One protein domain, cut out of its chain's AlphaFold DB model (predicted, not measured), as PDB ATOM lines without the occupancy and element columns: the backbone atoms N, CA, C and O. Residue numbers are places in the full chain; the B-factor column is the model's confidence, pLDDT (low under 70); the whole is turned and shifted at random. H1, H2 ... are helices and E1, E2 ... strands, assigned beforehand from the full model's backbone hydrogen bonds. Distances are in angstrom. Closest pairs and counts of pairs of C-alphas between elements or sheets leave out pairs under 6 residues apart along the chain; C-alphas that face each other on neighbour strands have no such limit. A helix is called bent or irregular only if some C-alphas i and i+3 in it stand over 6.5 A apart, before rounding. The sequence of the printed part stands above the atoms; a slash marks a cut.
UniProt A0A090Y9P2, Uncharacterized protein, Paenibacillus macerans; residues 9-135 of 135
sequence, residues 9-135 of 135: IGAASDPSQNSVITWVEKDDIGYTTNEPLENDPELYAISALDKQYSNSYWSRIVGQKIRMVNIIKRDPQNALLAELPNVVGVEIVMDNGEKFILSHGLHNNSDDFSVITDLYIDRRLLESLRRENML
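AT A GLANCE: This is residues 9 to 135 of the 135 residues of an uncharacterized protein of Paenibacillus macerans (UniProt A0A090Y9P2). A strongly twisted sheet of five strands has a two-stranded hairpin, E1 and E2, over part of one face, making a small sandwich whose sheets are only partly face to face. The short helices H1 and H2 lie toward opposite ends of the long axis, and the long loop of residues 27 to 57 leads from the hairpin to H1, with residues 38 to 44 sticking out. The printed part has 127 residues, with three named helices and seven named strands in the order E1 E2 H1 E3 H2 E4 E5 E6 H3 E7; the large sheet, E6 E5 E4 E3 E7, is antiparallel. The class is mixed, helices and strands, with 61 residues, under half, in named elements. The whole is compact, with a radius of gyration of the C-alphas of 15.7 A and spans of 41 by 32 by 32 A.

HOW THE PARTS SIT: In the large sheet, E4, residues 87 to 94, and E3, residues 66 to 74, are antiparallel at 159 degrees, with N 70 and O 91 at 2.8 A. On the other side of E4 is E5, residues 99 to 104, with N 102 and O 90 at 2.9 A. The edge strands are E6, residues 113 to 116, where N 114 and O 103 of E5 are 3.0 A apart, and E7, residues 129 to 134, where N 132 and O 71 of E3 are 2.8 A apart. E4, E5 and E6 form a meander, each strand the antiparallel neighbour of the one before. E1, residues 9 to 14, and E2, residues 19 to 26, form a hairpin, with N 12 and O 21 at 3.0 A. This pair and the large sheet form a sandwich, two sheets face to face, their strands at 36 degrees; the closest C-alphas of E2 and E4, those of Ser 19 and Val 87, are 4.5 A apart. H1, residues 58 to 61, only grazes the large sheet; H2, residues 79 to 82, is not on it. H3, residues 123 to 128, is only just on it, with 5 pairs of C-alphas within 10 A, and only grazes it. H3 is irregular, C-alphas 124 and 127 being 7.3 A apart, with 0 of 2 O i to N i+4 pairs and 2 of 3 O i to N i+3 pairs within hydrogen-bond range; H1 and H2 are too short for an O i to N i+4 pair.

IN THESE COORDINATES: E1 begins at C-alpha 9 (152.610, 170.316, 231.341). E3 is 23.5 A long, E2 21.8 A and E4 20.3 A. E7 ends at C-alpha 134 (166.872, 178.592, 231.061).

THE WHOLE: The C-alphas farthest apart, those of Lys 51 and Ala 79, are 45.4 A apart. The printed part has no cut; the link E2 to H1 is long. Mean pLDDT of the printed part is 92.2, and residue 135 is under 70.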
ATOM      1  N   ILE A   9     152.380 168.946 231.808       91.75
ATOM      2  CA  ILE A   9     152.610 170.316 231.341       91.75
ATOM      3  C   ILE A   9     151.821 170.549 230.058       91.75
ATOM      4  O   ILE A   9     152.091 169.897 229.044       91.75
ATOM      5  N   GLY A  10     150.880 171.484 230.109       91.94
ATOM      6  CA  GLY A  10     150.172 172.010 228.949       91.94
ATOM      7  C   GLY A  10     151.003 173.070 228.235       91.94
ATOM      8  O   GLY A  10     151.864 173.719 228.839       91.94
ATOM      9  N   ALA A  11     150.771 173.224 226.937       94.25
ATOM     10  CA  ALA A  11     151.386 174.272 226.139       94.25
ATOM     11  C   ALA A  11     150.462 174.698 225.000       94.25
ATOM     12  O   ALA A  11     149.772 173.864 224.415       94.25
ATOM     13  N   ALA A  12     150.475 175.986 224.677       94.56
ATOM     14  CA  ALA A  12     149.686 176.548 223.593       94.56
ATOM     15  C   ALA A  12     150.354 177.792 223.011       94.56
ATOM     16  O   ALA A  12     151.298 178.350 223.569       94.56
ATOM     17  N   SER A  13     149.834 178.212 221.867       96.25
ATOM     18  CA  SER A  13     150.068 179.529 221.296       96.25
ATOM     19  C   SER A  13     149.212 180.564 222.037       96.25
ATOM     20  O   SER A  13     148.027 180.327 222.261       96.25
ATOM     21  N   ASP A  14     149.798 181.708 222.380       96.06
ATOM     22  CA  ASP A  14     149.096 182.937 222.743       96.06
ATOM     23  C   ASP A  14     149.462 184.037 221.730       96.06
ATOM     24  O   ASP A  14     150.474 184.738 221.892       96.06
ATOM     25  N   PRO A  15     148.647 184.209 220.672       94.31
ATOM     26  CA  PRO A  15     148.883 185.228 219.654       94.31
ATOM     27  C   PRO A  15     148.891 186.654 220.212       94.31
ATOM     28  O   PRO A  15     149.585 187.516 219.677       94.31
ATOM     29  N   SER A  16     148.180 186.916 221.317       94.19
ATOM     30  CA  SER A  16     148.136 188.253 221.928       94.19
ATOM     31  C   SER A  16     149.472 188.665 222.553       94.19
ATOM     32  O   SER A  16     149.753 189.856 222.685       94.19
ATOM     33  N   GLN A  17     150.304 187.681 222.902       94.56
ATOM     34  CA  GLN A  17     151.645 187.862 223.455       94.56
ATOM     35  C   GLN A  17     152.752 187.561 222.435       94.56
ATOM     36  O   GLN A  17     153.934 187.671 222.773       94.56
ATOM     37  N   ASN A  18     152.396 187.166 221.203       95.06
ATOM     38  CA  ASN A  18     153.328 186.601 220.221       95.06
ATOM     39  C   ASN A  18     154.228 185.531 220.872       95.06
ATOM     40  O   ASN A  18     155.462 185.593 220.810       95.06
ATOM     41  N   SER A  19     153.602 184.625 221.629       96.62
ATOM     42  CA  SER A  19     154.305 183.759 222.570       96.62
ATOM     43  C   SER A  19     153.733 182.352 222.591       96.62
ATOM     44  O   SER A  19     152.533 182.142 222.454       96.62
ATOM     45  N   VAL A  20     154.589 181.374 222.862       97.06
ATOM     46  CA  VAL A  20     154.177 180.109 223.463       97.06
ATOM     47  C   VAL A  20     153.944 180.350 224.950       97.06
ATOM     48  O   VAL A  20     154.717 181.057 225.600       97.06
ATOM     49  N   ILE A  21     152.892 179.749 225.486       94.94
ATOM     50  CA  ILE A  21     152.608 179.694 226.917       94.94
ATOM     51  C   ILE A  21     152.648 178.242 227.384       94.94
ATOM     52  O   ILE A  21     152.288 177.330 226.639       94.94
ATOM     53  N   THR A  22     153.087 178.026 228.622       93.44
ATOM     54  CA  THR A  22     153.119 176.708 229.267       93.44
ATOM     55  C   THR A  22     152.520 176.797 230.660       93.44
ATOM     56  O   THR A  22     152.772 177.774 231.366       93.44
ATOM     57  N   TRP A  23     151.782 175.777 231.087       92.50
ATOM     58  CA  TRP A  23     151.183 175.722 232.421       92.50
ATOM     59  C   TRP A  23     151.210 174.302 232.985       92.50
ATOM     60  O   TRP A  23     151.358 173.323 232.254       92.50
ATOM     61  N   VAL A  24     151.068 174.187 234.305       91.56
ATOM     62  CA  VAL A  24     150.883 172.895 234.973       91.56
ATOM     63  C   VAL A  24     149.406 172.512 234.873       91.56
ATOM     64  O   VAL A  24     148.545 173.162 235.466       91.56
ATOM     65  N   GLU A  25     149.111 171.469 234.101       90.56
ATOM     66  CA  GLU A  25     147.764 170.887 234.001       90.56
ATOM     67  C   GLU A  25     147.479 169.973 235.184       90.56
ATOM     68  O   GLU A  25     146.388 170.004 235.749       90.56
ATOM     69  N   LYS A  26     148.485 169.182 235.563       90.75
ATOM     70  CA  LYS A  26     148.452 168.284 236.709       90.75
ATOM     71  C   LYS A  26     149.800 168.314 237.406       90.75
ATOM     72  O   LYS A  26     150.815 168.117 236.741       90.75
ATOM     73  N   ASP A  27     149.818 168.563 238.707       88.56
ATOM     74  CA  ASP A  27     151.057 168.534 239.485       88.56
ATOM     75  C   ASP A  27     151.490 167.099 239.855       88.56
ATOM     76  O   ASP A  27     150.841 166.106 239.512       88.56
ATOM     77  N   ASP A  28     152.628 166.978 240.533       83.25
ATOM     78  CA  ASP A  28     153.214 165.698 240.940       83.25
ATOM     79  C   ASP A  28     152.466 165.003 242.093       83.25
ATOM     80  O   ASP A  28     152.673 163.810 242.322       83.25
ATOM     81  N   ILE A  29     151.547 165.700 242.772       85.69
ATOM     82  CA  ILE A  29     150.631 165.123 243.773       85.69
ATOM     83  C   ILE A  29     149.248 164.791 243.193       85.69
ATOM     84  O   ILE A  29     148.409 164.198 243.874       85.69
ATOM     85  N   GLY A  30     149.024 165.105 241.916       80.19
ATOM     86  CA  GLY A  30     147.843 164.739 241.149       80.19
ATOM     87  C   GLY A  30     146.703 165.755 241.163       80.19
ATOM     88  O   GLY A  30     145.616 165.418 240.691       80.19
ATOM     89  N   TYR A  31     146.930 166.971 241.658       82.62
ATOM     90  CA  TYR A  31     145.977 168.071 241.560       82.62
ATOM     91  C   TYR A  31     145.902 168.583 240.121       82.62
ATOM     92  O   TYR A  31     146.928 168.857 239.500       82.62
ATOM     93  N   THR A  32     144.685 168.724 239.599       81.06
ATOM     94  CA  THR A  32     144.409 169.140 238.219       81.06
ATOM     95  C   THR A  32     143.803 170.537 238.176       81.06
ATOM     96  O   THR A  32     142.827 170.802 238.878       81.06
ATOM     97  N   THR A  33     144.340 171.415 237.329       72.38
ATOM     98  CA  THR A  33     143.846 172.795 237.170       72.38
ATOM     99  C   THR A  33     142.680 172.904 236.188       72.38
ATOM    100  O   THR A  33     141.828 173.768 236.368       72.38
ATOM    101  N   ASN A  34     142.617 172.011 235.195       70.31
ATOM    102  CA  ASN A  34     141.611 171.974 234.128       70.31
ATOM    103  C   ASN A  34     141.198 170.527 233.804       70.31
ATOM    104  O   ASN A  34     141.851 169.578 234.249       70.31
ATOM    105  N   GLU A  35     140.132 170.354 233.012       73.00
ATOM    106  CA  GLU A  35     139.809 169.042 232.440       73.00
ATOM    107  C   GLU A  35     140.959 168.559 231.535       73.00
ATOM    108  O   GLU A  35     141.404 169.310 230.663       73.00
ATOM    109  N   PRO A  36     141.472 167.330 231.733       73.50
ATOM    110  CA  PRO A  36     142.527 166.775 230.893       73.50
ATOM    111  C   PRO A  36     142.101 166.645 229.428       73.50
ATOM    112  O   PRO A  36     141.004 166.168 229.146       73.50
ATOM    113  N   LEU A  37     143.019 166.939 228.501       73.88
ATOM    114  CA  LEU A  37     142.830 166.742 227.053       73.88
ATOM    115  C   LEU A  37     142.447 165.301 226.672       73.88
ATOM    116  O   LEU A  37     141.802 165.089 225.655       73.88
ATOM    117  N   GLU A  38     142.816 164.305 227.481       73.38
ATOM    118  CA  GLU A  38     142.448 162.892 227.265       73.38
ATOM    119  C   GLU A  38     140.942 162.632 227.347       73.38
ATOM    120  O   GLU A  38     140.467 161.612 226.851       73.38
ATOM    121  N   ASN A  39     140.203 163.532 227.996       78.88
ATOM    122  CA  ASN A  39     138.756 163.431 228.101       78.88
ATOM    123  C   ASN A  39     138.041 164.070 226.905       78.88
ATOM    124  O   ASN A  39     136.822 163.938 226.808       78.88
ATOM    125  N   ASP A  40     138.767 164.749 226.011       82.19
ATOM    126  CA  ASP A  40     138.194 165.319 224.797       82.19
ATOM    127  C   ASP A  40     137.892 164.192 223.787       82.19
ATOM    128  O   ASP A  40     138.818 163.553 223.278       82.19
ATOM    129  N   PRO A  41     136.608 163.922 223.476       82.94
ATOM    130  CA  PRO A  41     136.224 162.825 222.592       82.94
ATOM    131  C   PRO A  41     136.623 163.050 221.125       82.94
ATOM    132  O   PRO A  41     136.529 162.117 220.323       82.94
ATOM    133  N   GLU A  42     137.035 164.263 220.749       88.12
ATOM    134  CA  GLU A  42     137.471 164.589 219.390       88.12
ATOM    135  C   GLU A  42     138.979 164.381 219.185       88.12
ATOM    136  O   GLU A  42     139.452 164.349 218.044       88.12
ATOM    137  N   LEU A  43     139.743 164.183 220.266       84.12
ATOM    138  CA  LEU A  43     141.191 164.010 220.215       84.12
ATOM    139  C   LEU A  43     141.599 162.540 220.350       84.12
ATOM    140  O   LEU A  43     141.186 161.817 221.251       84.12
ATOM    141  N   TYR A  44     142.488 162.105 219.456       85.44
ATOM    142  CA  TYR A  44     143.014 160.741 219.435       85.44
ATOM    143  C   TYR A  44     144.522 160.752 219.659       85.44
ATOM    144  O   TYR A  44     145.279 161.344 218.886       85.44
ATOM    145  N   ALA A  45     144.974 160.064 220.707       86.88
ATOM    146  CA  ALA A  45     146.395 159.915 220.981       86.88
ATOM    147  C   ALA A  45     147.082 159.092 219.877       86.88
ATOM    148  O   ALA A  45     146.686 157.964 219.581       86.88
ATOM    149  N   ILE A  46     148.152 159.640 219.301       90.75
ATOM    150  CA  ILE A  46     148.987 158.945 218.316       90.75
ATOM    151  C   ILE A  46     150.180 158.320 219.037       90.75
ATOM    152  O   ILE A  46     150.961 159.007 219.697       90.75
ATOM    153  N   SER A  47     150.351 157.006 218.887       92.12
ATOM    154  CA  SER A  47     151.523 156.313 219.422       92.12
ATOM    155  C   SER A  47     152.800 156.776 218.716       92.12
ATOM    156  O   SER A  47     152.853 156.866 217.492       92.12
ATOM    157  N   ALA A  48     153.884 156.975 219.466       92.69
ATOM    158  CA  ALA A  48     155.202 157.248 218.884       92.69
ATOM    159  C   ALA A  48     155.757 156.078 218.043       92.69
ATOM    160  O   ALA A  48     156.725 156.251 217.306       92.69
ATOM    161  N   LEU A  49     155.161 154.886 218.159       94.12
ATOM    162  CA  LEU A  49     155.473 153.707 217.346       94.12
ATOM    163  C   LEU A  49     154.494 153.513 216.177       94.12
ATOM    164  O   LEU A  49     154.622 152.537 215.433       94.12
ATOM    165  N   ASP A  50     153.512 154.405 216.025       95.00
ATOM    166  CA  ASP A  50     152.568 154.374 214.914       95.00
ATOM    167  C   ASP A  50     153.307 154.600 213.586       95.00
ATOM    168  O   ASP A  50     154.100 155.529 213.444       95.00
ATOM    169  N   LYS A  51     153.070 153.726 212.604       92.88
ATOM    170  CA  LYS A  51     153.767 153.762 211.308       92.88
ATOM    171  C   LYS A  51     153.076 154.648 210.266       92.88
ATOM    172  O   LYS A  51     153.659 154.879 209.212       92.88
ATOM    173  N   GLN A  52     151.839 155.065 210.522       94.44
ATOM    174  CA  GLN A  52     151.013 155.851 209.611       94.44
ATOM    175  C   GLN A  52     151.012 157.332 209.995       94.44
ATOM    176  O   GLN A  52     151.187 158.183 209.127       94.44
ATOM    177  N   TYR A  53     150.827 157.629 211.282       91.75
ATOM    178  CA  TYR A  53     150.657 158.993 211.789       91.75
ATOM    179  C   TYR A  53     151.845 159.496 212.616       91.75
ATOM    180  O   TYR A  53     151.856 160.653 213.032       91.75
ATOM    181  N   SER A  54     152.859 158.656 212.841       93.00
ATOM    182  CA  SER A  54     154.107 159.045 213.497       93.00
ATOM    183  C   SER A  54     155.327 158.695 212.648       93.00
ATOM    184  O   SER A  54     155.251 158.005 211.631       93.00
ATOM    185  N   ASN A  55     156.480 159.215 213.054       90.81
ATOM    186  CA  ASN A  55     157.767 158.907 212.450       90.81
ATOM    187  C   ASN A  55     158.754 158.447 213.536       90.81
ATOM    188  O   ASN A  55     158.541 158.653 214.732       90.81
ATOM    189  N   SER A  56     159.872 157.848 213.122       92.44
ATOM    190  CA  SER A  56     160.879 157.289 214.040       92.44
ATOM    191  C   SER A  56     161.615 158.326 214.901       92.44
ATOM    192  O   SER A  56     162.455 157.963 215.723       92.44
ATOM    193  N   TYR A  57     161.363 159.622 214.714       94.19
ATOM    194  CA  TYR A  57     161.892 160.659 215.593       94.19
ATOM    195  C   TYR A  57     161.234 160.595 216.970       94.19
ATOM    196  O   TYR A  57     161.924 160.545 217.984       94.19
ATOM    197  N   TRP A  58     159.903 160.520 217.016       93.25
ATOM    198  CA  TRP A  58     159.157 160.589 218.272       93.25
ATOM    199  C   TRP A  58     159.427 159.397 219.190       93.25
ATOM    200  O   TRP A  58     159.494 159.565 220.407       93.25
ATOM    201  N   SER A  59     159.683 158.212 218.632       94.56
ATOM    202  CA  SER A  59     160.064 157.038 219.427       94.56
ATOM    203  C   SER A  59     161.422 157.182 220.122       94.56
ATOM    204  O   SER A  59     161.656 156.512 221.124       94.56
ATOM    205  N   ARG A  60     162.303 158.069 219.637       95.38
ATOM    206  CA  ARG A  60     163.575 158.406 220.298       95.38
ATOM    207  C   ARG A  60     163.411 159.434 221.418       95.38
ATOM    208  O   ARG A  60     164.299 159.544 222.256       95.38
ATOM    209  N   ILE A  61     162.303 160.175 221.435       94.69
ATOM    210  CA  ILE A  61     161.991 161.185 222.453       94.69
ATOM    211  C   ILE A  61     161.259 160.560 223.645       94.69
ATOM    212  O   ILE A  61     161.570 160.862 224.797       94.69
ATOM    213  N   VAL A  62     160.280 159.687 223.388       92.81
ATOM    214  CA  VAL A  62     159.459 159.090 224.450       92.81
ATOM    215  C   VAL A  62     160.325 158.275 225.417       92.81
ATOM    216  O   VAL A  62     161.135 157.445 225.011       92.81
ATOM    217  N   GLY A  63     160.137 158.516 226.717       92.38
ATOM    218  CA  GLY A  63     160.884 157.854 227.789       92.38
ATOM    219  C   GLY A  63     162.247 158.478 228.108       92.38
ATOM    220  O   GLY A  63     162.903 158.023 229.043       92.38
ATOM    221  N   GLN A  64     162.673 159.513 227.379       95.94
ATOM    222  CA  GLN A  64     163.867 160.284 227.730       95.94
ATOM    223  C   GLN A  64     163.587 161.284 228.855       95.94
ATOM    224  O   GLN A  64     162.446 161.677 229.100       95.94
ATOM    225  N   LYS A  65     164.655 161.718 229.529       95.44
ATOM    226  CA  LYS A  65     164.608 162.820 230.494       95.44
ATOM    227  C   LYS A  65     164.917 164.136 229.792       95.44
ATOM    228  O   LYS A  65     165.773 164.176 228.907       95.44
ATOM    229  N   ILE A  66     164.248 165.199 230.231       94.81
ATOM    230  CA  ILE A  66     164.591 166.563 229.828       94.81
ATOM    231  C   ILE A  66     165.914 166.929 230.490       94.81
ATOM    232  O   ILE A  66     166.038 166.884 231.713       94.81
ATOM    233  N   ARG A  67     166.878 167.309 229.661       95.56
ATOM    234  CA  ARG A  67     168.193 167.788 230.073       95.56
ATOM    235  C   ARG A  67     168.226 169.303 230.211       95.56
ATOM    236  O   ARG A  67     168.917 169.827 231.078       95.56
ATOM    237  N   MET A  68     167.562 169.999 229.293       95.75
ATOM    238  CA  MET A  68     167.639 171.450 229.163       95.75
ATOM    239  C   MET A  68     166.387 171.986 228.479       95.75
ATOM    240  O   MET A  68     165.800 171.314 227.626       95.75
ATOM    241  N   VAL A  69     166.018 173.212 228.839       95.94
ATOM    242  CA  VAL A  69     164.950 173.969 228.195       95.94
ATOM    243  C   VAL A  69     165.518 175.308 227.738       95.94
ATOM    244  O   VAL A  69     166.120 176.033 228.527       95.94
ATOM    245  N   ASN A  70     165.320 175.638 226.465       97.06
ATOM    246  CA  ASN A  70     165.721 176.921 225.899       97.06
ATOM    247  C   ASN A  70     164.491 177.681 225.416       97.06
ATOM    248  O   ASN A  70     163.568 177.108 224.836       97.06
ATOM    249  N   ILE A  71     164.506 178.991 225.603       97.31
ATOM    250  CA  ILE A  71     163.528 179.901 225.025       97.31
ATOM    251  C   ILE A  71     164.032 180.332 223.648       97.31
ATOM    252  O   ILE A  71     165.191 180.710 223.496       97.31
ATOM    253  N   ILE A  72     163.159 180.310 222.644       97.88
ATOM    254  CA  ILE A  72     163.405 180.888 221.322       97.88
ATOM    255  C   ILE A  72     162.612 182.188 221.234       97.88
ATOM    256  O   ILE A  72     161.380 182.168 221.218       97.88
ATOM    257  N   LYS A  73     163.316 183.315 221.145       97.31
ATOM    258  CA  LYS A  73     162.721 184.624 220.875       97.31
ATOM    259  C   LYS A  73     162.871 185.013 219.419       97.31
ATOM    260  O   LYS A  73     163.851 184.638 218.776       97.31
ATOM    261  N   ARG A  74     161.922 185.806 218.928       95.88
ATOM    262  CA  ARG A  74     161.997 186.444 217.614       95.88
ATOM    263  C   ARG A  74     162.215 187.944 217.750       95.88
ATOM    264  O   ARG A  74     161.553 188.592 218.554       95.88
ATOM    265  N   ASP A  75     163.087 188.492 216.913       96.06
ATOM    266  CA  ASP A  75     163.260 189.935 216.797       96.06
ATOM    267  C   ASP A  75     161.932 190.595 216.382       96.06
ATOM    268  O   ASP A  75     161.289 190.155 215.415       96.06
ATOM    269  N   PRO A  76     161.499 191.651 217.089       94.12
ATOM    270  CA  PRO A  76     160.214 192.275 216.828       94.12
ATOM    271  C   PRO A  76     160.199 192.906 215.435       94.12
ATOM    272  O   PRO A  76     161.105 193.640 215.048       94.12
ATOM    273  N   GLN A  77     159.141 192.627 214.673       91.00
ATOM    274  CA  GLN A  77     158.997 193.114 213.294       91.00
ATOM    275  C   GLN A  77     158.375 194.517 213.219       91.00
ATOM    276  O   GLN A  77     158.354 195.138 212.159       91.00
ATOM    277  N   ASN A  78     157.826 195.010 214.330       93.69
ATOM    278  CA  ASN A  78     157.216 196.330 214.447       93.69
ATOM    279  C   ASN A  78     157.183 196.779 215.920       93.69
ATOM    280  O   ASN A  78     157.488 196.002 216.824       93.69
ATOM    281  N   ALA A  79     156.789 198.035 216.149       95.56
ATOM    282  CA  ALA A  79     156.737 198.633 217.483       95.56
ATOM    283  C   ALA A  79     155.737 197.948 218.432       95.56
ATOM    284  O   ALA A  79     155.985 197.923 219.627       95.56
ATOM    285  N   LEU A  80     154.643 197.366 217.925       93.56
ATOM    286  CA  LEU A  80     153.683 196.649 218.774       93.56
ATOM    287  C   LEU A  80     154.302 195.363 219.319       93.56
ATOM    288  O   LEU A  80     154.234 195.105 220.514       93.56
ATOM    289  N   LEU A  81     154.956 194.588 218.451       93.69
ATOM    290  CA  LEU A  81     155.655 193.374 218.858       93.69
ATOM    291  C   LEU A  81     156.840 193.686 219.771       93.69
ATOM    292  O   LEU A  81     157.135 192.889 220.647       93.69
ATOM    293  N   ALA A  82     157.505 194.834 219.617       95.69
ATOM    294  CA  ALA A  82     158.632 195.211 220.473       95.69
ATOM    295  C   ALA A  82     158.270 195.312 221.967       95.69
ATOM    296  O   ALA A  82     159.150 195.134 222.805       95.69
ATOM    297  N   GLU A  83     156.992 195.530 222.286       96.12
ATOM    298  CA  GLU A  83     156.474 195.593 223.658       96.12
ATOM    299  C   GLU A  83     156.016 194.224 224.203       96.12
ATOM    300  O   GLU A  83     155.603 194.121 225.357       96.12
ATOM    301  N   LEU A  84     156.062 193.165 223.385       96.31
ATOM    302  CA  LEU A  84     155.619 191.817 223.753       96.31
ATOM    303  C   LEU A  84     156.794 190.897 224.137       96.31
ATOM    304  O   LEU A  84     157.948 191.168 223.790       96.31
ATOM    305  N   PRO A  85     156.529 189.753 224.799       95.69
ATOM    306  CA  PRO A  85     157.562 188.762 225.104       95.69
ATOM    307  C   PRO A  85     158.295 188.205 223.873       95.69
ATOM    308  O   PRO A  85     159.497 187.938 223.948       95.69
ATOM    309  N   ASN A  86     157.585 188.023 222.750       95.88
ATOM    310  CA  ASN A  86     158.094 187.427 221.504       95.88
ATOM    311  C   ASN A  86     158.735 186.035 221.678       95.88
ATOM    312  O   ASN A  86     159.662 185.682 220.941       95.88
ATOM    313  N   VAL A  87     158.280 185.246 222.657       97.00
ATOM    314  CA  VAL A  87     158.775 183.885 222.918       97.00
ATOM    315  C   VAL A  87     158.098 182.916 221.953       97.00
ATOM    316  O   VAL A  87     157.154 182.211 222.284       97.00
ATOM    317  N   VAL A  88     158.574 182.889 220.716       97.19
ATOM    318  CA  VAL A  88     157.964 182.106 219.632       97.19
ATOM    319  C   VAL A  88     158.255 180.603 219.707       97.19
ATOM    320  O   VAL A  88     157.698 179.822 218.934       97.19
ATOM    321  N   GLY A  89     159.108 180.160 220.631       97.75
ATOM    322  CA  GLY A  89     159.277 178.738 220.883       97.75
ATOM    323  C   GLY A  89     159.900 178.389 222.226       97.75
ATOM    324  O   GLY A  89     160.611 179.186 222.834       97.75
ATOM    325  N   VAL A  90     159.662 177.153 222.653       97.94
ATOM    326  CA  VAL A  90     160.325 176.512 223.792       97.94
ATOM    327  C   VAL A  90     160.970 175.228 223.284       97.94
ATOM    328  O   VAL A  90     160.276 174.282 222.912       97.94
ATOM    329  N   GLU A  91     162.297 175.211 223.218       97.81
ATOM    330  CA  GLU A  91     163.092 174.055 222.808       97.81
ATOM    331  C   GLU A  91     163.366 173.168 224.023       97.81
ATOM    332  O   GLU A  91     163.936 173.610 225.018       97.81
ATOM    333  N   ILE A  92     162.979 171.902 223.926       97.25
ATOM    334  CA  ILE A  92     163.184 170.889 224.954       97.25
ATOM    335  C   ILE A  92     164.243 169.925 224.443       97.25
ATOM    336  O   ILE A  92     164.042 169.252 223.431       97.25
ATOM    337  N   VAL A  93     165.368 169.864 225.152       96.94
ATOM    338  CA  VAL A  93     166.503 169.002 224.818       96.94
ATOM    339  C   VAL A  93     166.519 167.809 225.759       96.94
ATOM    340  O   VAL A  93     166.488 167.967 226.981       96.94
ATOM    341  N   MET A  94     166.590 166.615 225.186       96.44
ATOM    342  CA  MET A  94     166.615 165.348 225.906       96.44
ATOM    343  C   MET A  94     168.042 164.904 226.240       96.44
ATOM    344  O   MET A  94     169.014 165.338 225.619       96.44
ATOM    345  N   ASP A  95     168.179 163.994 227.205       96.69
ATOM    346  CA  ASP A  95     169.478 163.432 227.612       96.69
ATOM    347  C   ASP A  95     170.224 162.721 226.471       96.69
ATOM    348  O   ASP A  95     171.455 162.755 226.419       96.69
ATOM    349  N   ASN A  96     169.502 162.126 225.519       96.38
ATOM    350  CA  ASN A  96     170.091 161.520 224.323       96.38
ATOM    351  C   ASN A  96     170.479 162.539 223.231       96.38
ATOM    352  O   ASN A  96     170.934 162.139 222.162       96.38
ATOM    353  N   GLY A  97     170.311 163.841 223.487       95.88
ATOM    354  CA  GLY A  97     170.644 164.932 222.571       95.88
ATOM    355  C   GLY A  97     169.566 165.255 221.534       95.88
ATOM    356  O   GLY A  97     169.677 166.278 220.858       95.88
ATOM    357  N   GLU A  98     168.521 164.433 221.420       96.69
ATOM    358  CA  GLU A  98     167.361 164.743 220.584       96.69
ATOM    359  C   GLU A  98     166.575 165.911 221.191       96.69
ATOM    360  O   GLU A  98     166.601 166.146 222.403       96.69
ATOM    361  N   LYS A  99     165.857 166.662 220.355       96.81
ATOM    362  CA  LYS A  99     165.127 167.849 220.813       96.81
ATOM    363  C   LYS A  99     163.862 168.135 220.026       96.81
ATOM    364  O   LYS A  99     163.745 167.776 218.859       96.81
ATOM    365  N   PHE A 100     162.914 168.823 220.630       97.31
ATOM    366  CA  PHE A 100     161.750 169.332 219.912       97.31
ATOM    367  C   PHE A 100     161.392 170.722 220.412       97.31
ATOM    368  O   PHE A 100     161.883 171.166 221.446       97.31
ATOM    369  N   ILE A 101     160.556 171.417 219.654       98.12
ATOM    370  CA  ILE A 101     160.170 172.796 219.908       98.12
ATOM    371  C   ILE A 101     158.655 172.850 220.013       98.12
ATOM    372  O   ILE A 101     157.951 172.468 219.078       98.12
ATOM    373  N   LEU A 102     158.165 173.346 221.145       98.12
ATOM    374  CA  LEU A 102     156.810 173.874 221.268       98.12
ATOM    375  C   LEU A 102     156.823 175.228 220.560       98.12
ATOM    376  O   LEU A 102     157.618 176.084 220.935       98.12
ATOM    377  N   SER A 103     156.037 175.400 219.505       98.06
ATOM    378  CA  SER A 103     156.204 176.491 218.543       98.06
ATOM    379  C   SER A 103     154.933 177.317 218.393       98.06
ATOM    380  O   SER A 103     153.863 176.768 218.134       98.06
ATOM    381  N   HIS A 104     155.106 178.636 218.434       97.44
ATOM    382  CA  HIS A 104     154.165 179.631 217.940       97.44
ATOM    383  C   HIS A 104     154.617 180.037 216.529       97.44
ATOM    384  O   HIS A 104     155.579 180.789 216.368       97.44
ATOM    385  N   GLY A 105     153.994 179.460 215.498       95.12
ATOM    386  CA  GLY A 105     154.200 179.921 214.123       95.12
ATOM    387  C   GLY A 105     155.541 179.630 213.450       95.12
ATOM    388  O   GLY A 105     155.727 180.017 212.301       95.12
ATOM    389  N   LEU A 106     156.499 178.950 214.089       97.12
ATOM    390  CA  LEU A 106     157.847 178.802 213.518       97.12
ATOM    391  C   LEU A 106     157.892 178.008 212.207       97.12
ATOM    392  O   LEU A 106     158.872 178.130 211.479       97.12
ATOM    393  N   HIS A 107     156.871 177.210 211.885       96.00
ATOM    394  CA  HIS A 107     156.874 176.345 210.701       96.00
ATOM    395  C   HIS A 107     156.408 177.026 209.406       96.00
ATOM    396  O   HIS A 107     156.717 176.552 208.312       96.00
ATOM    397  N   ASN A 108     155.657 178.123 209.507       94.69
ATOM    398  CA  ASN A 108     155.069 178.815 208.353       94.69
ATOM    399  C   ASN A 108     154.781 180.310 208.593       94.69
ATOM    400  O   ASN A 108     154.195 180.954 207.720       94.69
ATOM    401  N   ASN A 109     155.182 180.859 209.743       91.88
ATOM    402  CA  ASN A 109     154.877 182.217 210.190       91.88
ATOM    403  C   ASN A 109     153.362 182.488 210.386       91.88
ATOM    404  O   ASN A 109     152.917 183.603 210.115       91.88
ATOM    405  N   SER A 110     152.575 181.483 210.804       92.19
ATOM    406  CA  SER A 110     151.190 181.654 211.289       92.19
ATOM    407  C   SER A 110     151.135 181.892 212.804       92.19
ATOM    408  O   SER A 110     152.168 181.898 213.462       92.19
ATOM    409  N   ASP A 111     149.936 182.046 213.366       89.06
ATOM    410  CA  ASP A 111     149.731 182.195 214.816       89.06
ATOM    411  C   ASP A 111     149.386 180.853 215.501       89.06
ATOM    412  O   ASP A 111     148.975 180.809 216.665       89.06
ATOM    413  N   ASP A 112     149.550 179.735 214.788       93.06
ATOM    414  CA  ASP A 112     149.145 178.416 215.264       93.06
ATOM    415  C   ASP A 112     150.204 177.765 216.156       93.06
ATOM    416  O   ASP A 112     151.422 177.924 215.983       93.06
ATOM    417  N   PHE A 113     149.720 176.948 217.092       95.50
ATOM    418  CA  PHE A 113     150.569 176.082 217.891       95.50
ATOM    419  C   PHE A 113     150.996 174.844 217.100       95.50
ATOM    420  O   PHE A 113     150.202 174.214 216.404       95.50
ATOM    421  N   SER A 114     152.258 174.456 217.236       95.69
ATOM    422  CA  SER A 114     152.790 173.230 216.636       95.69
ATOM    423  C   SER A 114     153.922 172.662 217.483       95.69
ATOM    424  O   SER A 114     154.619 173.400 218.175       95.69
ATOM    425  N   VAL A 115     154.129 171.346 217.420       95.88
ATOM    426  CA  VAL A 115     155.313 170.700 217.997       95.88
ATOM    427  C   VAL A 115     156.196 170.222 216.855       95.88
ATOM    428  O   VAL A 115     155.784 169.382 216.056       95.88
ATOM    429  N   ILE A 116     157.398 170.783 216.752       96.25
ATOM    430  CA  ILE A 116     158.263 170.615 215.581       96.25
ATOM    431  C   ILE A 116     159.706 170.287 215.963       96.25
ATOM    432  O   ILE A 116     160.111 170.395 217.117       96.25
ATOM    433  N   THR A 117     160.505 169.904 214.973       95.88
ATOM    434  CA  THR A 117     161.971 169.871 215.080       95.88
ATOM    435  C   THR A 117     162.568 171.046 214.307       95.88
ATOM    436  O   THR A 117     161.879 171.672 213.501       95.88
ATOM    437  N   ASP A 118     163.863 171.325 214.497       94.44
ATOM    438  CA  ASP A 118     164.562 172.409 213.782       94.44
ATOM    439  C   ASP A 118     164.414 172.333 212.255       94.44
ATOM    440  O   ASP A 118     164.400 173.360 211.580       94.44
ATOM    441  N   LEU A 119     164.287 171.121 211.699       94.69
ATOM    442  CA  LEU A 119     164.137 170.900 210.256       94.69
ATOM    443  C   LEU A 119     162.867 171.534 209.681       94.69
ATOM    444  O   LEU A 119     162.809 171.787 208.478       94.69
ATOM    445  N   TYR A 120     161.867 171.761 210.528       96.12
ATOM    446  CA  TYR A 120     160.582 172.330 210.151       96.12
ATOM    447  C   TYR A 120     160.471 173.816 210.476       96.12
ATOM    448  O   TYR A 120     159.426 174.389 210.197       96.12
ATOM    449  N   ILE A 121     161.510 174.452 211.027       97.38
ATOM    450  CA  ILE A 121     161.518 175.911 211.159       97.38
ATOM    451  C   ILE A 121     161.591 176.521 209.757       97.38
ATOM    452  O   ILE A 121     162.462 176.179 208.951       97.38
ATOM    453  N   ASP A 122     160.691 177.459 209.474       97.19
ATOM    454  CA  ASP A 122     160.721 178.247 208.256       97.19
ATOM    455  C   ASP A 122     162.049 179.006 208.178       97.19
ATOM    456  O   ASP A 122     162.381 179.849 209.016       97.19
ATOM    457  N   ARG A 123     162.817 178.710 207.129       96.19
ATOM    458  CA  ARG A 123     164.160 179.260 206.926       96.19
ATOM    459  C   ARG A 123     164.179 180.783 206.893       96.19
ATOM    460  O   ARG A 123     165.187 181.370 207.269       96.19
ATOM    461  N   ARG A 124     163.077 181.415 206.481       95.88
ATOM    462  CA  ARG A 124     162.934 182.878 206.437       95.88
ATOM    463  C   ARG A 124     162.986 183.514 207.825       95.88
ATOM    464  O   ARG A 124     163.260 184.702 207.931       95.88
ATOM    465  N   LEU A 125     162.712 182.743 208.877       95.44
ATOM    466  CA  LEU A 125     162.683 183.235 210.251       95.44
ATOM    467  C   LEU A 125     164.048 183.160 210.933       95.44
ATOM    468  O   LEU A 125     164.288 183.939 211.849       95.44
ATOM    469  N   LEU A 126     164.937 182.265 210.493       95.44
ATOM    470  CA  LEU A 126     166.146 181.873 211.230       95.44
ATOM    471  C   LEU A 126     167.040 183.048 211.637       95.44
ATOM    472  O   LEU A 126     167.528 183.067 212.762       95.44
ATOM    473  N   GLU A 127     167.225 184.032 210.755       95.06
ATOM    474  CA  GLU A 127     168.067 185.208 211.025       95.06
ATOM    475  C   GLU A 127     167.509 186.105 212.139       95.06
ATOM    476  O   GLU A 127     168.256 186.844 212.770       95.06
ATOM    477  N   SER A 128     166.204 186.010 212.407       95.50
ATOM    478  CA  SER A 128     165.512 186.780 213.442       95.50
ATOM    479  C   SER A 128     165.351 186.026 214.764       95.50
ATOM    480  O   SER A 128     164.738 186.563 215.682       95.50
ATOM    481  N   LEU A 129     165.845 184.786 214.875       97.00
ATOM    482  CA  LEU A 129     165.658 183.961 216.070       97.00
ATOM    483  C   LEU A 129     166.873 184.004 216.997       97.00
ATOM    484  O   LEU A 129     168.018 183.866 216.566       97.00
ATOM    485  N   ARG A 130     166.614 184.087 218.303       96.50
ATOM    486  CA  ARG A 130     167.630 184.005 219.359       96.50
ATOM    487  C   ARG A 130     167.237 182.932 220.366       96.50
ATOM    488  O   ARG A 130     166.089 182.889 220.795       96.50
ATOM    489  N   ARG A 131     168.186 182.069 220.736       95.19
ATOM    490  CA  ARG A 131     168.007 181.063 221.793       95.19
ATOM    491  C   ARG A 131     168.600 181.577 223.099       95.19
ATOM    492  O   ARG A 131     169.756 181.991 223.124       95.19
ATOM    493  N   GLU A 132     167.817 181.520 224.164       93.56
ATOM    494  CA  GLU A 132     168.214 181.860 225.529       93.56
ATOM    495  C   GLU A 132     168.081 180.607 226.403       93.56
ATOM    496  O   GLU A 132     167.028 179.970 226.418       93.56
ATOM    497  N   ASN A 133     169.141 180.234 227.122       84.12
ATOM    498  CA  ASN A 133     169.094 179.079 228.019       84.12
ATOM    499  C   ASN A 133     168.327 179.439 229.295       84.12
ATOM    500  O   ASN A 133     168.659 180.432 229.947       84.12
ATOM    501  N   MET A 134     167.372 178.597 229.689       72.19
ATOM    502  CA  MET A 134     166.872 178.592 231.061       72.19
ATOM    503  C   MET A 134     167.703 177.598 231.875       72.19
ATOM    504  O   MET A 134     167.808 176.428 231.508       72.19
ATOM    505  N   LEU A 135     168.352 178.103 232.927       52.53
ATOM    506  CA  LEU A 135     169.101 177.300 233.899       52.53
ATOM    507  C   LEU A 135     168.162 176.451 234.757       52.53
ATOM    508  O   LEU A 135     167.117 176.997 235.180       52.53
TER     509      LEU A 135